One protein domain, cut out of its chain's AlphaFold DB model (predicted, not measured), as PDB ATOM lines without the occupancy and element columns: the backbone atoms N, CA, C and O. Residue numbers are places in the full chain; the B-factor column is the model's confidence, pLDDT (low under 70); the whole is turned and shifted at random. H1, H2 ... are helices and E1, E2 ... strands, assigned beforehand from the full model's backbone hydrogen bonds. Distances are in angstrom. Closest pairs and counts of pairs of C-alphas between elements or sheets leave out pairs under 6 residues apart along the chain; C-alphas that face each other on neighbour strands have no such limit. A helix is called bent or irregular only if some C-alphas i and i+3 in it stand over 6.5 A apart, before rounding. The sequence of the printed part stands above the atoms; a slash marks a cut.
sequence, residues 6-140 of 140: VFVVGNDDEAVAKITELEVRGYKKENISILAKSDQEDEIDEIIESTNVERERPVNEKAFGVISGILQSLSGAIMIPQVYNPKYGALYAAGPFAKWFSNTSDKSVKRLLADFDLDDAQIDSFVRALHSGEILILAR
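This is residues 6 to 140 of the 140 residues of the protein "YflT domain-containing protein" of Listeria grandensis FSL F6-0971 (UniProt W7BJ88). A twisted sheet of five strands fills the core, with H1 and H3 covering one face and H4 and H6 the other; H5 joins the H4 and H6 side, while H2 lies off one end, not on the sheet. The printed part has 135 residues, with six named helices and five named strands in the order E1 H1 E2 H2 H3 E3 E4 H4 H5 H6 E5. The sheet runs E1 E5 E2 E4 E3, antiparallel throughout, and the class is mixed, helices and strands. The whole is compact, with a radius of gyration of the C-alphas of 13.9 A and spans of 43 by 34 by 27 A.

Start at C-alpha 6 at (275.766, 276.022, 394.579), where E1, residues 6 to 9, begins. H1, residues 12 to 24, runs 18.4 A from (266.698, 282.554, 406.278). E2, residues 32 to 37, runs 17.1 A, then come H2, residues 41 to 51, 15.7 A, and H3, residues 61 to 73. H3 is irregular: C-alphas 63 and 66 are 9.8 A apart. Next find E3, residues 78 to 80, E4, residues 91 to 94, H4, residues 96 to 103, and H5, residues 109 to 114. H6, residues 120 to 131, runs 16.4 A, and E5, residues 135 to 139, ends at (270.949, 271.268, 394.300).

In the sheet, look for N 7 and O 137, 2.8 A, between E1 and E5; N 33 and O 138, 2.8 A, between E5 and E2; N 36 and O 92, 3.0 A, between E2 and E4; and N 78 and O 93, 2.8 A, between E4 and E3, a hairpin. E1, H1, E2 and E2, H2 H3, E3 are split strand-helix-strand units, another strand lying between their two, with right-handed crossovers. Helices on both faces make three layers. H1 and H3, on the same face, only just touch, with 3 pairs of C-alphas within 8 A, Asp 12 and Ile 67 closest at 5.8 A. On the opposite face, H6 has a height over the sheet of 9.7 A. H5 and H6, a helical hairpin, touch at Leu 113 and Ile 123, their closest C-alphas, 6.1 A apart. H2 and H6 are apart. Every O i to N i+4 pair is within hydrogen-bond range in H1, H2, H4, H5 and H6; in H3, 6 of 9 are.

The C-alphas farthest apart, those of Arg 25 and Glu 49, are 43.1 A from each other. The printed part has no cut, and no link is long. Confidence is under 70 at residues 39 to 55, 61 to 64, 82 to 89, 105 and 107.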
ATOM      1  N   VAL A   6     275.554 275.439 393.248       90.62
ATOM      2  CA  VAL A   6     275.766 276.022 394.579       90.62
ATOM      3  C   VAL A   6     275.259 277.455 394.586       90.62
ATOM      4  O   VAL A   6     275.666 278.275 393.762       90.62
ATOM      5  N   PHE A   7     274.399 277.764 395.545       93.69
ATOM      6  CA  PHE A   7     273.846 279.090 395.777       93.69
ATOM      7  C   PHE A   7     274.270 279.579 397.157       93.69
ATOM      8  O   PHE A   7     274.247 278.816 398.121       93.69
ATOM      9  N   VAL A   8     274.631 280.857 397.238       94.75
ATOM     10  CA  VAL A   8     274.909 281.563 398.492       94.75
ATOM     11  C   VAL A   8     273.772 282.546 398.720       94.75
ATOM     12  O   VAL A   8     273.407 283.278 397.796       94.75
ATOM     13  N   VAL A   9     273.194 282.534 399.914       94.19
ATOM     14  CA  VAL A   9     272.122 283.452 400.319       94.19
ATOM     15  C   VAL A   9     272.438 284.057 401.680       94.19
ATOM     16  O   VAL A   9     273.095 283.423 402.504       94.19
ATOM     17  N   GLY A  10     271.994 285.289 401.915       90.06
ATOM     18  CA  GLY A  10     272.425 286.067 403.075       90.06
ATOM     19  C   GLY A  10     271.665 285.783 404.369       90.06
ATOM     20  O   GLY A  10     272.112 286.213 405.427       90.06
ATOM     21  N   ASN A  11     270.498 285.133 404.305       86.75
ATOM     22  CA  ASN A  11     269.612 284.933 405.457       86.75
ATOM     23  C   ASN A  11     268.543 283.853 405.200       86.75
ATOM     24  O   ASN A  11     268.381 283.357 404.081       86.75
ATOM     25  N   ASP A  12     267.790 283.530 406.253       85.38
ATOM     26  CA  ASP A  12     266.698 282.554 406.278       85.38
ATOM     27  C   ASP A  12     265.640 282.809 405.196       85.38
ATOM     28  O   ASP A  12     265.244 281.876 404.497       85.38
ATOM     29  N   ASP A  13     265.194 284.057 405.025       86.56
ATOM     30  CA  ASP A  13     264.125 284.405 404.079       86.56
ATOM     31  C   ASP A  13     264.568 284.162 402.630       86.56
ATOM     32  O   ASP A  13     263.833 283.583 401.821       86.56
ATOM     33  N   GLU A  14     265.802 284.545 402.301       91.69
ATOM     34  CA  GLU A  14     266.407 284.259 401.002       91.69
ATOM     35  C   GLU A  14     266.608 282.753 400.787       91.69
ATOM     36  O   GLU A  14     266.425 282.265 399.667       91.69
ATOM     37  N   ALA A  15     266.917 281.996 401.845       90.00
ATOM     38  CA  ALA A  15     267.016 280.543 401.770       90.00
ATOM     39  C   ALA A  15     265.664 279.887 401.462       90.00
ATOM     40  O   ALA A  15     265.585 279.056 400.551       90.00
ATOM     41  N   VAL A  16     264.584 280.298 402.141       90.12
ATOM     42  CA  VAL A  16     263.213 279.840 401.840       90.12
ATOM     43  C   VAL A  16     262.858 280.138 400.388       90.12
ATOM     44  O   VAL A  16     262.362 279.262 399.672       90.12
ATOM     45  N   ALA A  17     263.117 281.370 399.942       92.50
ATOM     46  CA  ALA A  17     262.803 281.796 398.588       92.50
ATOM     47  C   ALA A  17     263.573 280.967 397.551       92.50
ATOM     48  O   ALA A  17     262.981 280.487 396.583       92.50
ATOM     49  N   LYS A  18     264.871 280.730 397.782       94.94
ATOM     50  CA  LYS A  18     265.717 279.942 396.880       94.94
ATOM     51  C   LYS A  18     265.284 278.479 396.804       94.94
ATOM     52  O   LYS A  18     265.219 277.930 395.710       94.94
ATOM     53  N   ILE A  19     264.954 277.848 397.927       92.06
ATOM     54  CA  ILE A  19     264.480 276.454 397.934       92.06
ATOM     55  C   ILE A  19     263.150 276.343 397.202       92.06
ATOM     56  O   ILE A  19     262.991 275.465 396.361       92.06
ATOM     57  N   THR A  20     262.231 277.273 397.459       92.19
ATOM     58  CA  THR A  20     260.940 277.325 396.763       92.19
ATOM     59  C   THR A  20     261.131 277.476 395.250       92.19
ATOM     60  O   THR A  20     260.484 276.787 394.465       92.19
ATOM     61  N   GLU A  21     262.054 278.342 394.820       95.31
ATOM     62  CA  GLU A  21     262.422 278.493 393.407       95.31
ATOM     63  C   GLU A  21     262.955 277.180 392.813       95.31
ATOM     64  O   GLU A  21     262.549 276.793 391.716       95.31
ATOM     65  N   LEU A  22     263.835 276.476 393.529       94.12
ATOM     66  CA  LEU A  22     264.378 275.186 393.095       94.12
ATOM     67  C   LEU A  22     263.275 274.125 392.973       94.12
ATOM     68  O   LEU A  22     263.211 273.415 391.975       94.12
ATOM     69  N   GLU A  23     262.340 274.054 393.916       91.12
ATOM     70  CA  GLU A  23     261.196 273.144 393.802       91.12
ATOM     71  C   GLU A  23     260.328 273.455 392.576       91.12
ATOM     72  O   GLU A  23     259.953 272.546 391.834       91.12
ATOM     73  N   VAL A  24     260.065 274.738 392.304       95.19
ATOM     74  CA  VAL A  24     259.332 275.182 391.105       95.19
ATOM     75  C   VAL A  24     260.090 274.838 389.818       95.19
ATOM     76  O   VAL A  24     259.469 274.480 388.816       95.19
ATOM     77  N   ARG A  25     261.428 274.887 389.841       93.88
ATOM     78  CA  ARG A  25     262.297 274.434 388.740       93.88
ATOM     79  C   ARG A  25     262.315 272.907 388.568       93.88
ATOM     80  O   ARG A  25     262.850 272.431 387.572       93.88
ATOM     81  N   GLY A  26     261.715 272.151 389.489       92.88
ATOM     82  CA  GLY A  26     261.581 270.695 389.422       92.88
ATOM     83  C   GLY A  26     262.604 269.914 390.248       92.88
ATOM     84  O   GLY A  26     262.599 268.682 390.191       92.88
ATOM     85  N   TYR A  27     263.452 270.590 391.030       91.75
ATOM     86  CA  TYR A  27     264.365 269.911 391.949       91.75
ATOM     87  C   TYR A  27     263.558 269.248 393.058       91.75
ATOM     88  O   TYR A  27     262.614 269.813 393.613       91.75
ATOM     89  N   LYS A  28     263.949 268.027 393.412       89.88
ATOM     90  CA  LYS A  28     263.346 267.321 394.538       89.88
ATOM     91  C   LYS A  28     264.084 267.680 395.818       89.88
ATOM     92  O   LYS A  28     265.310 267.707 395.826       89.88
ATOM     93  N   LYS A  29     263.356 267.813 396.930       86.25
ATOM     94  CA  LYS A  29     263.941 268.029 398.268       86.25
ATOM     95  C   LYS A  29     265.055 267.041 398.628       86.25
ATOM     96  O   LYS A  29     265.999 267.406 399.312       86.25
ATOM     97  N   GLU A  30     264.960 265.795 398.165       86.88
ATOM     98  CA  GLU A  30     265.978 264.756 398.393       86.88
ATOM     99  C   GLU A  30     267.330 265.045 397.723       86.88
ATOM    100  O   GLU A  30     268.337 264.465 398.125       86.88
ATOM    101  N   ASN A  31     267.354 265.962 396.757       89.38
ATOM    102  CA  ASN A  31     268.554 266.433 396.079       89.38
ATOM    103  C   ASN A  31     268.936 267.871 396.456       89.38
ATOM    104  O   ASN A  31     269.854 268.424 395.857       89.38
ATOM    105  N   ILE A  32     268.243 268.486 397.417       91.62
ATOM    106  CA  ILE A  32     268.591 269.809 397.930       91.62
ATOM    107  C   ILE A  32     269.305 269.618 399.264       91.62
ATOM    108  O   ILE A  32     268.785 268.991 400.187       91.62
ATOM    109  N   SER A  33     270.507 270.164 399.353       90.12
ATOM    110  CA  SER A  33     271.320 270.234 400.559       90.12
ATOM    111  C   SER A  33     271.381 271.672 401.052       90.12
ATOM    112  O   SER A  33     271.504 272.598 400.252       90.12
ATOM    113  N   ILE A  34     271.364 271.854 402.368       90.75
ATOM    114  CA  ILE A  34     271.615 273.152 403.006       90.75
ATOM    115  C   ILE A  34     272.781 272.999 403.961       90.75
ATOM    116  O   ILE A  34     272.842 272.003 404.685       90.75
ATOM    117  N   LEU A  35     273.664 273.995 403.976       88.69
ATOM    118  CA  LEU A  35     274.694 274.174 404.986       88.69
ATOM    119  C   LEU A  35     274.647 275.610 405.513       88.69
ATOM    120  O   LEU A  35     274.727 276.552 404.731       88.69
ATOM    121  N   ALA A  36     274.536 275.773 406.826       87.31
ATOM    122  CA  ALA A  36     274.551 277.075 407.493       87.31
ATOM    123  C   ALA A  36     275.428 277.016 408.746       87.31
ATOM    124  O   ALA A  36     275.551 275.957 409.367       87.31
ATOM    125  N   LYS A  37     276.031 278.141 409.133       82.06
ATOM    126  CA  LYS A  37     276.678 278.271 410.442       82.06
ATOM    127  C   LYS A  37     275.622 278.583 411.508       82.06
ATOM    128  O   LYS A  37     274.594 279.182 411.220       82.06
ATOM    129  N   SER A  38     275.872 278.137 412.733       72.56
ATOM    130  CA  SER A  38     275.106 278.544 413.903       72.56
ATOM    131  C   SER A  38     275.606 279.845 414.498       72.56
ATOM    132  O   SER A  38     276.791 279.962 414.813       72.56
ATOM    133  N   ASP A  39     274.666 280.745 414.760       66.38
ATOM    134  CA  ASP A  39     274.920 282.010 415.450       66.38
ATOM    135  C   ASP A  39     274.865 281.869 416.982       66.38
ATOM    136  O   ASP A  39     275.247 282.781 417.711       66.38
ATOM    137  N   GLN A  40     274.389 280.729 417.494       62.00
ATOM    138  CA  GLN A  40     274.192 280.494 418.929       62.00
ATOM    139  C   GLN A  40     275.406 279.793 419.554       62.00
ATOM    140  O   GLN A  40     275.351 278.594 419.821       62.00
ATOM    141  N   GLU A  41     276.510 280.521 419.751       62.75
ATOM    142  CA  GLU A  41     277.739 279.984 420.371       62.75
ATOM    143  C   GLU A  41     277.481 279.421 421.786       62.75
ATOM    144  O   GLU A  41     277.913 278.309 422.083       62.75
ATOM    145  N   ASP A  42     276.683 280.110 422.610       61.19
ATOM    146  CA  ASP A  42     276.439 279.727 424.011       61.19
ATOM    147  C   ASP A  42     275.722 278.366 424.167       61.19
ATOM    148  O   ASP A  42     276.099 277.550 425.010       61.19
ATOM    149  N   GLU A  43     274.706 278.074 423.342       63.97
ATOM    150  CA  GLU A  43     274.017 276.771 423.380       63.97
ATOM    151  C   GLU A  43     274.902 275.633 422.844       63.97
ATOM    152  O   GLU A  43     274.752 274.472 423.237       63.97
ATOM    153  N   ILE A  44     275.841 275.944 421.943       64.44
ATOM    154  CA  ILE A  44     276.784 274.959 421.401       64.44
ATOM    155  C   ILE A  44     277.793 274.544 422.465       64.44
ATOM    156  O   ILE A  44     278.074 273.349 422.592       64.44
ATOM    157  N   ASP A  45     278.306 275.500 423.231       67.94
ATOM    158  CA  ASP A  45     279.254 275.221 424.304       67.94
ATOM    159  C   ASP A  45     278.616 274.316 425.367       67.94
ATOM    160  O   ASP A  45     279.195 273.286 425.719       67.94
ATOM    161  N   GLU A  46     277.367 274.581 425.771       67.44
ATOM    162  CA  GLU A  46     276.628 273.707 426.694       67.44
ATOM    163  C   GLU A  46     276.459 272.282 426.130       67.44
ATOM    164  O   GLU A  46     276.594 271.280 426.842       67.44
ATOM    165  N   ILE A  47     276.202 272.150 424.826       65.25
ATOM    166  CA  ILE A  47     276.100 270.855 424.141       65.25
ATOM    167  C   ILE A  47     277.434 270.100 424.171       65.25
ATOM    168  O   ILE A  47     277.446 268.900 424.477       65.25
ATOM    169  N   ILE A  48     278.541 270.775 423.862       67.50
ATOM    170  CA  ILE A  48     279.885 270.186 423.835       67.50
ATOM    171  C   ILE A  48     280.291 269.753 425.247       67.50
ATOM    172  O   ILE A  48     280.660 268.590 425.441       67.50
ATOM    173  N   GLU A  49     280.146 270.634 426.237       69.38
ATOM    174  CA  GLU A  49     280.492 270.368 427.637       69.38
ATOM    175  C   GLU A  49     279.650 269.237 428.238       69.38
ATOM    176  O   GLU A  49     280.180 268.337 428.892       69.38
ATOM    177  N   SER A  50     278.337 269.233 427.979       66.12
ATOM    178  CA  SER A  50     277.418 268.238 428.545       66.12
ATOM    179  C   SER A  50     277.573 266.842 427.948       66.12
ATOM    180  O   SER A  50     277.185 265.862 428.589       66.12
ATOM    181  N   THR A  51     278.109 266.723 426.726       59.62
ATOM    182  CA  THR A  51     278.226 265.414 426.070       59.62
ATOM    183  C   THR A  51     279.627 264.906 425.853       59.62
ATOM    184  O   THR A  51     279.765 263.693 425.756       59.62
ATOM    185  N   ASN A  52     280.663 265.744 425.862       54.25
ATOM    186  CA  ASN A  52     282.052 265.301 425.719       54.25
ATOM    187  C   ASN A  52     282.287 264.414 424.464       54.25
ATOM    188  O   ASN A  52     283.198 263.585 424.439       54.25
ATOM    189  N   VAL A  53     281.429 264.533 423.433       54.22
ATOM    190  CA  VAL A  53     281.509 263.772 422.171       54.22
ATOM    191  C   VAL A  53     281.068 264.622 420.978       54.22
ATOM    192  O   VAL A  53     280.089 265.358 421.071       54.22
ATOM    193  N   GLU A  54     281.724 264.418 419.829       59.50
ATOM    194  CA  GLU A  54     281.426 264.990 418.499       59.50
ATOM    195  C   GLU A  54     280.108 264.453 417.891       59.50
ATOM    196  O   GLU A  54     280.069 263.977 416.754       59.50
ATOM    197  N   ARG A  55     279.017 264.406 418.660       59.44
ATOM    198  CA  ARG A  55     277.765 263.818 418.170       59.44
ATOM    199  C   ARG A  55     276.914 264.818 417.413       59.44
ATOM    200  O   ARG A  55     276.569 265.881 417.920       59.44
ATOM    201  N   GLU A  56     276.477 264.368 416.247       71.38
ATOM    202  CA  GLU A  56     275.405 264.978 415.475       71.38
ATOM    203  C   GLU A  56     274.086 264.888 416.245       71.38
ATOM    204  O   GLU A  56     273.767 263.855 416.848       71.38
ATOM    205  N   ARG A  57     273.320 265.978 416.238       73.56
ATOM    206  CA  ARG A  57     272.030 266.065 416.929       73.56
ATOM    207  C   ARG A  57     270.939 266.536 415.975       73.56
ATOM    208  O   ARG A  57     271.237 267.310 415.071       73.56
ATOM    209  N   PRO A  58     269.677 266.118 416.163       74.75
ATOM    210  CA  PRO A  58     268.569 266.706 415.421       74.75
ATOM    211  C   PRO A  58     268.451 268.205 415.727       74.75
ATOM    212  O   PRO A  58     268.729 268.648 416.843       74.75
ATOM    213  N   VAL A  59     268.026 268.979 414.732       74.00
ATOM    214  CA  VAL A  59     267.843 270.432 414.855       74.00
ATOM    215  C   VAL A  59     266.596 270.740 415.697       74.00
ATOM    216  O   VAL A  59     265.543 270.144 415.483       74.00
ATOM    217  N   ASN A  60     266.704 271.671 416.652       71.19
ATOM    218  CA  ASN A  60     265.616 272.084 417.550       71.19
ATOM    219  C   ASN A  60     265.018 273.441 417.128       71.19
ATOM    220  O   ASN A  60     265.747 274.421 417.002       71.19
ATOM    221  N   GLU A  61     263.692 273.526 416.983       68.06
ATOM    222  CA  GLU A  61     262.997 274.769 416.599       68.06
ATOM    223  C   GLU A  61     263.189 275.923 417.581       68.06
ATOM    224  O   GLU A  61     263.274 277.078 417.170       68.06
ATOM    225  N   LYS A  62     263.301 275.625 418.880       66.50
ATOM    226  CA  LYS A  62     263.468 276.660 419.912       66.50
ATOM    227  C   LYS A  62     264.803 277.390 419.818       66.50
ATOM    228  O   LYS A  62     264.876 278.546 420.209       66.50
ATOM    229  N   ALA A  63     265.813 276.699 419.311       62.44
ATOM    230  CA  ALA A  63     267.176 277.186 419.222       62.44
ATOM    231  C   ALA A  63     267.479 277.808 417.846       62.44
ATOM    232  O   ALA A  63     268.287 278.726 417.743       62.44
ATOM    233  N   PHE A  64     266.798 277.342 416.785       64.88
ATOM    234  CA  PHE A  64     267.181 277.649 415.395       64.88
ATOM    235  C   PHE A  64     266.063 278.217 414.518       64.88
ATOM    236  O   PHE A  64     266.217 278.273 413.299       64.88
ATOM    237  N   GLY A  65     264.941 278.637 415.109       73.31
ATOM    238  CA  GLY A  65     263.972 279.519 414.454       73.31
ATOM    239  C   GLY A  65     263.498 279.030 413.080       73.31
ATOM    240  O   GLY A  65     263.117 277.871 412.920       73.31
ATOM    241  N   VAL A  66     263.505 279.916 412.083       73.94
ATOM    242  CA  VAL A  66     262.977 279.636 410.736       73.94
ATOM    243  C   VAL A  66     263.855 278.638 409.980       73.94
ATOM    244  O   VAL A  66     263.315 277.672 409.431       73.94
ATOM    245  N   ILE A  67     265.188 278.790 410.028       75.19
ATOM    246  CA  ILE A  67     266.146 277.803 409.500       75.19
ATOM    247  C   ILE A  67     265.800 276.382 409.953       75.19
ATOM    248  O   ILE A  67     265.807 275.464 409.134       75.19
ATOM    249  N   SER A  68     265.441 276.178 411.223       75.19
ATOM    250  CA  SER A  68     265.104 274.842 411.728       75.19
ATOM    251  C   SER A  68     263.961 274.172 410.957       75.19
ATOM    252  O   SER A  68     264.052 272.985 410.647       75.19
ATOM    253  N   GLY A  69     262.922 274.929 410.595       77.62
ATOM    254  CA  GLY A  69     261.762 274.416 409.873       77.62
ATOM    255  C   GLY A  69     262.108 274.081 408.426       77.62
ATOM    256  O   GLY A  69     261.685 273.046 407.908       77.62
ATOM    257  N   ILE A  70     262.952 274.901 407.793       78.69
ATOM    258  CA  ILE A  70     263.491 274.620 406.457       78.69
ATOM    259  C   ILE A  70     264.301 273.328 406.489       78.69
ATOM    260  O   ILE A  70     264.038 272.415 405.700       78.69
ATOM    261  N   LEU A  71     265.254 273.238 407.418       79.75
ATOM    262  CA  LEU A  71     266.129 272.086 407.566       79.75
ATOM    263  C   LEU A  71     265.306 270.825 407.821       79.75
ATOM    264  O   LEU A  71     265.510 269.849 407.115       79.75
ATOM    265  N   GLN A  72     264.350 270.843 408.757       77.12
ATOM    266  CA  GLN A  72     263.468 269.700 409.034       77.12
ATOM    267  C   GLN A  72     262.600 269.303 407.836       77.12
ATOM    268  O   GLN A  72     262.281 268.124 407.669       77.12
ATOM    269  N   SER A  73     262.201 270.273 407.007       79.31
ATOM    270  CA  SER A  73     261.448 269.993 405.783       79.31
ATOM    271  C   SER A  73     262.289 269.253 404.739       79.31
ATOM    272  O   SER A  73     261.733 268.556 403.885       79.31
ATOM    273  N   LEU A  74     263.614 269.400 404.809       80.31
ATOM    274  CA  LEU A  74     264.570 268.588 404.076       80.31
ATOM    275  C   LEU A  74     264.892 267.326 404.886       80.31
ATOM    276  O   LEU A  74     264.901 267.303 406.114       80.31
ATOM    277  N   SER A  75     265.153 266.215 404.204       77.12
ATOM    278  CA  SER A  75     265.388 264.958 404.914       77.12
ATOM    279  C   SER A  75     266.655 265.034 405.772       77.12
ATOM    280  O   SER A  75     267.717 265.381 405.256       77.12
ATOM    281  N   GLY A  76     266.566 264.603 407.033       76.19
ATOM    282  CA  GLY A  76     267.734 264.298 407.859       76.19
ATOM    283  C   GLY A  76     268.476 265.504 408.423       76.19
ATOM    284  O   GLY A  76     269.676 265.399 408.590       76.19
ATOM    285  N   ALA A  77     267.809 266.622 408.713       81.06
ATOM    286  CA  ALA A  77     268.429 267.771 409.377       81.06
ATOM    287  C   ALA A  77     269.239 267.397 410.627       81.06
ATOM    288  O   ALA A  77     268.700 266.817 411.576       81.06
ATOM    289  N   ILE A  78     270.504 267.810 410.655       78.88
ATOM    290  CA  ILE A  78     271.396 267.659 411.800       78.88
ATOM    291  C   ILE A  78     272.137 268.960 412.101       78.88
ATOM    292  O   ILE A  78     272.464 269.754 411.222       78.88
ATOM    293  N   MET A  79     272.446 269.131 413.375       78.50
ATOM    294  CA  MET A  79     273.483 270.014 413.875       78.50
ATOM    295  C   MET A  79     274.765 269.202 414.070       78.50
ATOM    296  O   MET A  79     274.727 268.108 414.639       78.50
ATOM    297  N   ILE A  80     275.896 269.767 413.656       76.25
ATOM    298  CA  ILE A  80     277.237 269.203 413.802       76.25
ATOM    299  C   ILE A  80     278.080 270.164 414.650       76.25
ATOM    300  O   ILE A  80     278.503 271.211 414.147       76.25
ATOM    301  N   PRO A  81     278.349 269.827 415.922       70.94
ATOM    302  CA  PRO A  81     279.295 270.572 416.747       70.94
ATOM    303  C   PRO A  81     280.708 270.491 416.143       70.94
ATOM    304  O   PRO A  81     281.210 269.396 415.881       70.94
ATOM    305  N   GLN A  82     281.365 271.630 415.911       67.12
ATOM    306  CA  GLN A  82     282.726 271.669 415.356       67.12
ATOM    307  C   GLN A  82     283.771 271.507 416.466       67.12
ATOM    308  O   GLN A  82     284.302 272.477 417.000       67.12
ATOM    309  N   VAL A  83     284.096 270.259 416.807       53.06
ATOM    310  CA  VAL A  83     285.014 269.948 417.920       53.06
ATOM    311  C   VAL A  83     286.475 270.309 417.613       53.06
ATOM    312  O   VAL A  83     287.221 270.692 418.512       53.06
ATOM    313  N   TYR A  84     286.882 270.294 416.341       52.56
ATOM    314  CA  TYR A  84     288.252 270.644 415.936       52.56
ATOM    315  C   TYR A  84     288.531 272.152 415.922       52.56
ATOM    316  O   TYR A  84     289.696 272.554 415.888       52.56
ATOM    317  N   ASN A  85     287.495 272.998 415.948       58.47
ATOM    318  CA  ASN A  85     287.670 274.436 416.096       58.47
ATOM    319  C   ASN A  85     286.399 275.107 416.657       58.47
ATOM    320  O   ASN A  85     285.530 275.516 415.881       58.47
ATOM    321  N   PRO A  86     286.321 275.288 417.989       53.91
ATOM    322  CA  PRO A  86     285.169 275.904 418.649       53.91
ATOM    323  C   PRO A  86     284.848 277.306 418.110       53.91
ATOM    324  O   PRO A  86     283.687 277.690 418.036       53.91
ATOM    325  N   LYS A  87     285.862 278.050 417.630       56.38
ATOM    326  CA  LYS A  87     285.678 279.402 417.066       56.38
ATOM    327  C   LYS A  87     284.850 279.426 415.781       56.38
ATOM    328  O   LYS A  87     284.437 280.499 415.342       56.38
ATOM    329  N   TYR A  88     284.662 278.284 415.123       60.88
ATOM    330  CA  TYR A  88     283.875 278.213 413.896       60.88
ATOM    331  C   TYR A  88     282.390 277.937 414.140       60.88
ATOM    332  O   TYR A  88     281.630 278.006 413.177       60.88
ATOM    333  N   GLY A  89     281.959 277.749 415.394       67.75
ATOM    334  CA  GLY A  89     280.566 277.454 415.736       67.75
ATOM    335  C   GLY A  89     280.096 276.109 415.173       67.75
ATOM    336  O   GLY A  89     280.806 275.431 414.432       67.75
ATOM    337  N   ALA A  90     278.891 275.679 415.533       76.56
ATOM    338  CA  ALA A  90     278.299 274.479 414.953       76.56
ATOM    339  C   ALA A  90     277.838 274.749 413.519       76.56
ATOM    340  O   ALA A  90     277.550 275.885 413.138       76.56
ATOM    341  N   LEU A  91     277.737 273.678 412.738       81.56
ATOM    342  CA  LEU A  91     277.152 273.712 411.405       81.56
ATOM    343  C   LEU A  91     275.796 273.029 411.406       81.56
ATOM    344  O   LEU A  91     275.630 271.963 411.996       81.56
ATOM    345  N   TYR A  92     274.860 273.599 410.667       83.88
ATOM    346  CA  TYR A  92     273.611 272.953 410.318       83.88
ATOM    347  C   TYR A  92     273.700 272.375 408.931       83.88
ATOM    348  O   TYR A  92     274.005 273.089 407.981       83.88
ATOM    349  N   ALA A  93     273.372 271.098 408.820       86.00
ATOM    350  CA  ALA A  93     273.274 270.415 407.552       86.00
ATOM    351  C   ALA A  93     271.888 269.788 407.415       86.00
ATOM    352  O   ALA A  93     271.367 269.195 408.356       86.00
ATOM    353  N   ALA A  94     271.302 269.862 406.227       87.50
ATOM    354  CA  ALA A  94     270.125 269.073 405.883       87.50
ATOM    355  C   ALA A  94     270.238 268.510 404.470       87.50
ATOM    356  O   ALA A  94     271.104 268.911 403.688       87.50
ATOM    357  N   GLY A  95     269.372 267.547 404.160       87.62
ATOM    358  CA  GLY A  95     269.409 266.847 402.886       87.62
ATOM    359  C   GLY A  95     270.633 265.929 402.773       87.62
ATOM    360  O   GLY A  95     271.094 265.365 403.775       87.62
ATOM    361  N   PRO A  96     271.167 265.733 401.558       84.44
ATOM    362  CA  PRO A  96     272.337 264.887 401.323       84.44
ATOM    363  C   PRO A  96     273.566 265.224 402.181       84.44
ATOM    364  O   PRO A  96     274.269 264.302 402.597       84.44
ATOM    365  N   PHE A  97     273.799 266.499 402.516       82.69
ATOM    366  CA  PHE A  97     274.912 266.894 403.389       82.69
ATOM    367  C   PHE A  97     274.854 266.265 404.774       82.69
ATOM    368  O   PHE A  97     275.873 265.789 405.269       82.69
ATOM    369  N   ALA A  98     273.676 266.221 405.392       79.06
ATOM    370  CA  ALA A  98     273.543 265.656 406.725       79.06
ATOM    371  C   ALA A  98     273.957 264.181 406.761       79.06
ATOM    372  O   ALA A  98     274.756 263.766 407.594       79.06
ATOM    373  N   LYS A  99     273.487 263.401 405.780       77.69
ATOM    374  CA  LYS A  99     273.869 261.990 405.630       77.69
ATOM    375  C   LYS A  99     275.364 261.824 405.378       77.69
ATOM    376  O   LYS A  99     275.947 260.841 405.829       77.69
ATOM    377  N   TRP A 100     275.972 262.729 404.614       77.25
ATOM    378  CA  TRP A 100     277.403 262.673 404.336       77.25
ATOM    379  C   TRP A 100     278.209 262.882 405.614       77.25
ATOM    380  O   TRP A 100     279.059 262.048 405.931       77.25
ATOM    381  N   PHE A 101     277.872 263.919 406.387       75.19
ATOM    382  CA  PHE A 101     278.511 264.168 407.670       75.19
ATOM    383  C   PHE A 101     278.419 262.934 408.560       75.19
ATOM    384  O   PHE A 101     279.473 262.447 408.955       75.19
ATOM    385  N   SER A 102     277.242 262.323 408.735       70.62
ATOM    386  CA  SER A 102     277.081 261.123 409.578       70.62
ATOM    387  C   SER A 102     278.025 259.966 409.236       70.62
ATOM    388  O   SER A 102     278.356 259.169 410.111       70.62
ATOM    389  N   ASN A 103     278.477 259.872 407.983       70.00
ATOM    390  CA  ASN A 103     279.274 258.757 407.479       70.00
ATOM    391  C   ASN A 103     280.781 259.046 407.371       70.00
ATOM    392  O   ASN A 103     281.540 258.132 407.049       70.00
ATOM    393  N   THR A 104     281.234 260.275 407.634       70.06
ATOM    394  CA  THR A 104     282.656 260.646 407.570       70.06
ATOM    395  C   THR A 104     283.240 260.968 408.945       70.06
ATOM    396  O   THR A 104     282.561 261.505 409.824       70.06
ATOM    397  N   SER A 105     284.528 260.667 409.119       67.88
ATOM    398  CA  SER A 105     285.326 261.109 410.267       67.88
ATOM    399  C   SER A 105     285.860 262.535 410.098       67.88
ATOM    400  O   SER A 105     286.114 263.209 411.087       67.88
ATOM    401  N   ASP A 106     286.034 263.001 408.857       72.44
ATOM    402  CA  ASP A 106     286.463 264.370 408.558       72.44
ATOM    403  C   ASP A 106     285.230 265.251 408.356       72.44
ATOM    404  O   ASP A 106     284.589 265.222 407.305       72.44
ATOM    405  N   LYS A 107     284.893 266.015 409.398       69.06
ATOM    406  CA  LYS A 107     283.730 266.911 409.447       69.06
ATOM    407  C   LYS A 107     284.051 268.328 408.953       69.06
ATOM    408  O   LYS A 107     283.299 269.259 409.249       69.06
ATOM    409  N   SER A 108     285.164 268.529 408.245       75.44
ATOM    410  CA  SER A 108     285.507 269.851 407.724       75.44
ATOM    411  C   SER A 108     284.615 270.237 406.540       75.44
ATOM    412  O   SER A 108     284.351 269.444 405.636       75.44
ATOM    413  N   VAL A 109     284.189 271.504 406.506       77.00
ATOM    414  CA  VAL A 109     283.417 272.077 405.385       77.00
ATOM    415  C   VAL A 109     284.164 271.925 404.062       77.00
ATOM    416  O   VAL A 109     283.564 271.610 403.041       77.00
ATOM    417  N   LYS A 110     285.489 272.113 404.081       80.25
ATOM    418  CA  LYS A 110     286.334 271.970 402.893       80.25
ATOM    419  C   LYS A 110     286.277 270.550 402.329       80.25
ATOM    420  O   LYS A 110     286.121 270.391 401.122       80.25
ATOM    421  N   ARG A 111     286.349 269.525 403.189       76.88
ATOM    422  CA  ARG A 111     286.212 268.129 402.758       76.88
ATOM    423  C   ARG A 111     284.817 267.843 402.215       76.88
ATOM    424  O   ARG A 111     284.721 267.162 401.201       76.88
ATOM    425  N   LEU A 112     283.779 268.388 402.850       78.19
ATOM    426  CA  LEU A 112     282.409 268.269 402.359       78.19
ATOM    427  C   LEU A 112     282.279 268.841 400.951       78.19
ATOM    428  O   LEU A 112     281.812 268.144 400.063       78.19
ATOM    429  N   LEU A 113     282.718 270.081 400.732       80.75
ATOM    430  CA  LEU A 113     282.565 270.759 399.445       80.75
ATOM    431  C   LEU A 113     283.436 270.138 398.340       80.75
ATOM    432  O   LEU A 113     283.069 270.208 397.170       80.75
ATOM    433  N   ALA A 114     284.540 269.471 398.693       78.62
ATOM    434  CA  ALA A 114     285.394 268.768 397.735       78.62
ATOM    435  C   ALA A 114     284.678 267.626 396.988       78.62
ATOM    436  O   ALA A 114     285.087 267.269 395.885       78.62
ATOM    437  N   ASP A 115     283.598 267.072 397.545       75.06
ATOM    438  CA  ASP A 115     282.837 265.991 396.910       75.06
ATOM    439  C   ASP A 115     281.792 266.510 395.884       75.06
ATOM    440  O   ASP A 115     281.066 265.714 395.282       75.06
ATOM    441  N   PHE A 116     281.716 267.831 395.652       76.12
ATOM    442  CA  PHE A 116     280.673 268.496 394.847       76.12
ATOM    443  C   PHE A 116     281.159 269.017 393.485       76.12
ATOM    444  O   PHE A 116     280.504 269.869 392.894       76.12
ATOM    445  N   ASP A 117     282.266 268.473 392.967       78.25
ATOM    446  CA  ASP A 117     282.876 268.886 391.687       78.25
ATOM    447  C   ASP A 117     283.211 270.394 391.651       78.25
ATOM    448  O   ASP A 117     283.034 271.083 390.648       78.25
ATOM    449  N   LEU A 118     283.655 270.911 392.802       83.50
ATOM    450  CA  LEU A 118     284.058 272.298 393.014       83.50
ATOM    451  C   LEU A 118     285.581 272.410 393.007       83.50
ATOM    452  O   LEU A 118     286.276 271.548 393.549       83.50
ATOM    453  N   ASP A 119     286.103 273.497 392.444       88.19
ATOM    454  CA  ASP A 119     287.525 273.812 392.546       88.19
ATOM    455  C   ASP A 119     287.892 274.416 393.917       88.19
ATOM    456  O   ASP A 119     287.044 274.905 394.669       88.19
ATOM    457  N   ASP A 120     289.186 274.399 394.259       86.88
ATOM    458  CA  ASP A 120     289.677 274.909 395.547       86.88
ATOM    459  C   ASP A 120     289.316 276.385 395.792       86.88
ATOM    460  O   ASP A 120     289.078 276.781 396.935       86.88
ATOM    461  N   ALA A 121     289.252 277.210 394.741       88.50
ATOM    462  CA  ALA A 121     288.936 278.628 394.870       88.50
ATOM    463  C   ALA A 121     287.446 278.845 395.177       88.50
ATOM    464  O   ALA A 121     287.108 279.696 396.007       88.50
ATOM    465  N   GLN A 122     286.566 278.057 394.555       89.81
ATOM    466  CA  GLN A 122     285.138 278.007 394.853       89.81
ATOM    467  C   GLN A 122     284.908 277.535 396.287       89.81
ATOM    468  O   GLN A 122     284.209 278.208 397.044       89.81
ATOM    469  N   ILE A 123     285.555 276.438 396.692       88.38
ATOM    470  CA  ILE A 123     285.452 275.900 398.052       88.38
ATOM    471  C   ILE A 123     285.879 276.951 399.080       88.38
ATOM    472  O   ILE A 123     285.132 277.235 400.016       88.38
ATOM    473  N   ASP A 124     287.039 277.581 398.893       88.44
ATOM    474  CA  ASP A 124     287.523 278.617 399.807       88.44
ATOM    475  C   ASP A 124     286.585 279.842 399.834       88.44
ATOM    476  O   ASP A 124     286.431 280.484 400.875       88.44
ATOM    477  N   SER A 125     285.931 280.172 398.715       90.00
ATOM    478  CA  SER A 125     284.911 281.226 398.665       90.00
ATOM    479  C   SER A 125     283.666 280.865 399.473       90.00
ATOM    480  O   SER A 125     283.177 281.693 400.235       90.00
ATOM    481  N   PHE A 126     283.177 279.633 399.357       90.56
ATOM    482  CA  PHE A 126     282.004 279.162 400.093       90.56
ATOM    483  C   PHE A 126     282.273 278.989 401.589       90.56
ATOM    484  O   PHE A 126     281.412 279.286 402.413       90.56
ATOM    485  N   VAL A 127     283.489 278.587 401.964       86.38
ATOM    486  CA  VAL A 127     283.924 278.588 403.368       86.38
ATOM    487  C   VAL A 127     283.915 280.012 403.930       86.38
ATOM    488  O   VAL A 127     283.438 280.225 405.043       86.38
ATOM    489  N   ARG A 128     284.397 281.006 403.168       88.19
ATOM    490  CA  ARG A 128     284.323 282.416 403.583       88.19
ATOM    491  C   ARG A 128     282.880 282.900 403.735       88.19
ATOM    492  O   ARG A 128     282.607 283.566 404.725       88.19
ATOM    493  N   ALA A 129     281.991 282.521 402.818       90.06
ATOM    494  CA  ALA A 129     280.567 282.852 402.878       90.06
ATOM    495  C   ALA A 129     279.902 282.325 404.163       90.06
ATOM    496  O   ALA A 129     279.291 283.078 404.922       90.06
ATOM    497  N   LEU A 130     280.121 281.045 404.482       85.94
ATOM    498  CA  LEU A 130     279.647 280.447 405.736       85.94
ATOM    499  C   LEU A 130     280.210 281.159 406.971       85.94
ATOM    500  O   LEU A 130     279.511 281.338 407.964       85.94
ATOM    501  N   HIS A 131     281.478 281.580 406.927       82.31
ATOM    502  CA  HIS A 131     282.081 282.334 408.026       82.31
ATOM    503  C   HIS A 131     281.465 283.725 408.213       82.31
ATOM    504  O   HIS A 131     281.467 284.217 409.340       82.31
ATOM    505  N   SER A 132     280.945 284.349 407.154       85.88
ATOM    506  CA  SER A 132     280.194 285.606 407.244       85.88
ATOM    507  C   SER A 132     278.725 285.430 407.640       85.88
ATOM    508  O   SER A 132     278.012 286.427 407.695       85.88
ATOM    509  N   GLY A 133     278.281 284.205 407.944       82.75
ATOM    510  CA  GLY A 133     276.895 283.907 408.319       82.75
ATOM    511  C   GLY A 133     275.971 283.650 407.128       82.75
ATOM    512  O   GLY A 133     274.767 283.506 407.310       82.75
ATOM    513  N   GLU A 134     276.509 283.573 405.909       90.75
ATOM    514  CA  GLU A 134     275.715 283.222 404.732       90.75
ATOM    515  C   GLU A 134     275.394 281.722 404.722       90.75
ATOM    516  O   GLU A 134     276.087 280.892 405.318       90.75
ATOM    517  N   ILE A 135     274.338 281.364 403.999       90.75
ATOM    518  CA  ILE A 135     273.825 280.001 403.888       90.75
ATOM    519  C   ILE A 135     274.168 279.466 402.500       90.75
ATOM    520  O   ILE A 135     273.944 280.129 401.485       90.75
ATOM    521  N   LEU A 136     274.678 278.237 402.448       93.00
ATOM    522  CA  LEU A 136     274.900 277.520 401.201       93.00
ATOM    523  C   LEU A 136     273.730 276.588 400.913       93.00
ATOM    524  O   LEU A 136     273.333 275.785 401.759       93.00
ATOM    525  N   ILE A 137     273.229 276.643 399.685       93.06
ATOM    526  CA  ILE A 137     272.213 275.730 399.162       93.06
ATOM    527  C   ILE A 137     272.810 275.025 397.955       93.06
ATOM    528  O   ILE A 137     273.274 275.681 397.026       93.06
ATOM    529  N   LEU A 138     272.808 273.695 397.965       92.00
ATOM    530  CA  LEU A 138     273.292 272.888 396.852       92.00
ATOM    531  C   LEU A 138     272.156 272.047 396.290       92.00
ATOM    532  O   LEU A 138     271.413 271.442 397.056       92.00
ATOM    533  N   ALA A 139     272.028 271.995 394.967       91.56
ATOM    534  CA  ALA A 139     270.949 271.268 394.300       91.56
ATOM    535  C   ALA A 139     271.444 270.433 393.109       91.56
ATOM    536  O   ALA A 139     272.394 270.829 392.428       91.56
ATOM    537  N   ARG A 140     270.795 269.283 392.878       87.00
ATOM    538  CA  ARG A 140     271.029 268.353 391.758       87.00
ATOM    539  C   ARG A 140     269.779 267.516 391.432       87.00
ATOM    540  O   ARG A 140     268.717 267.727 392.058       87.00
TER     541      ARG A 140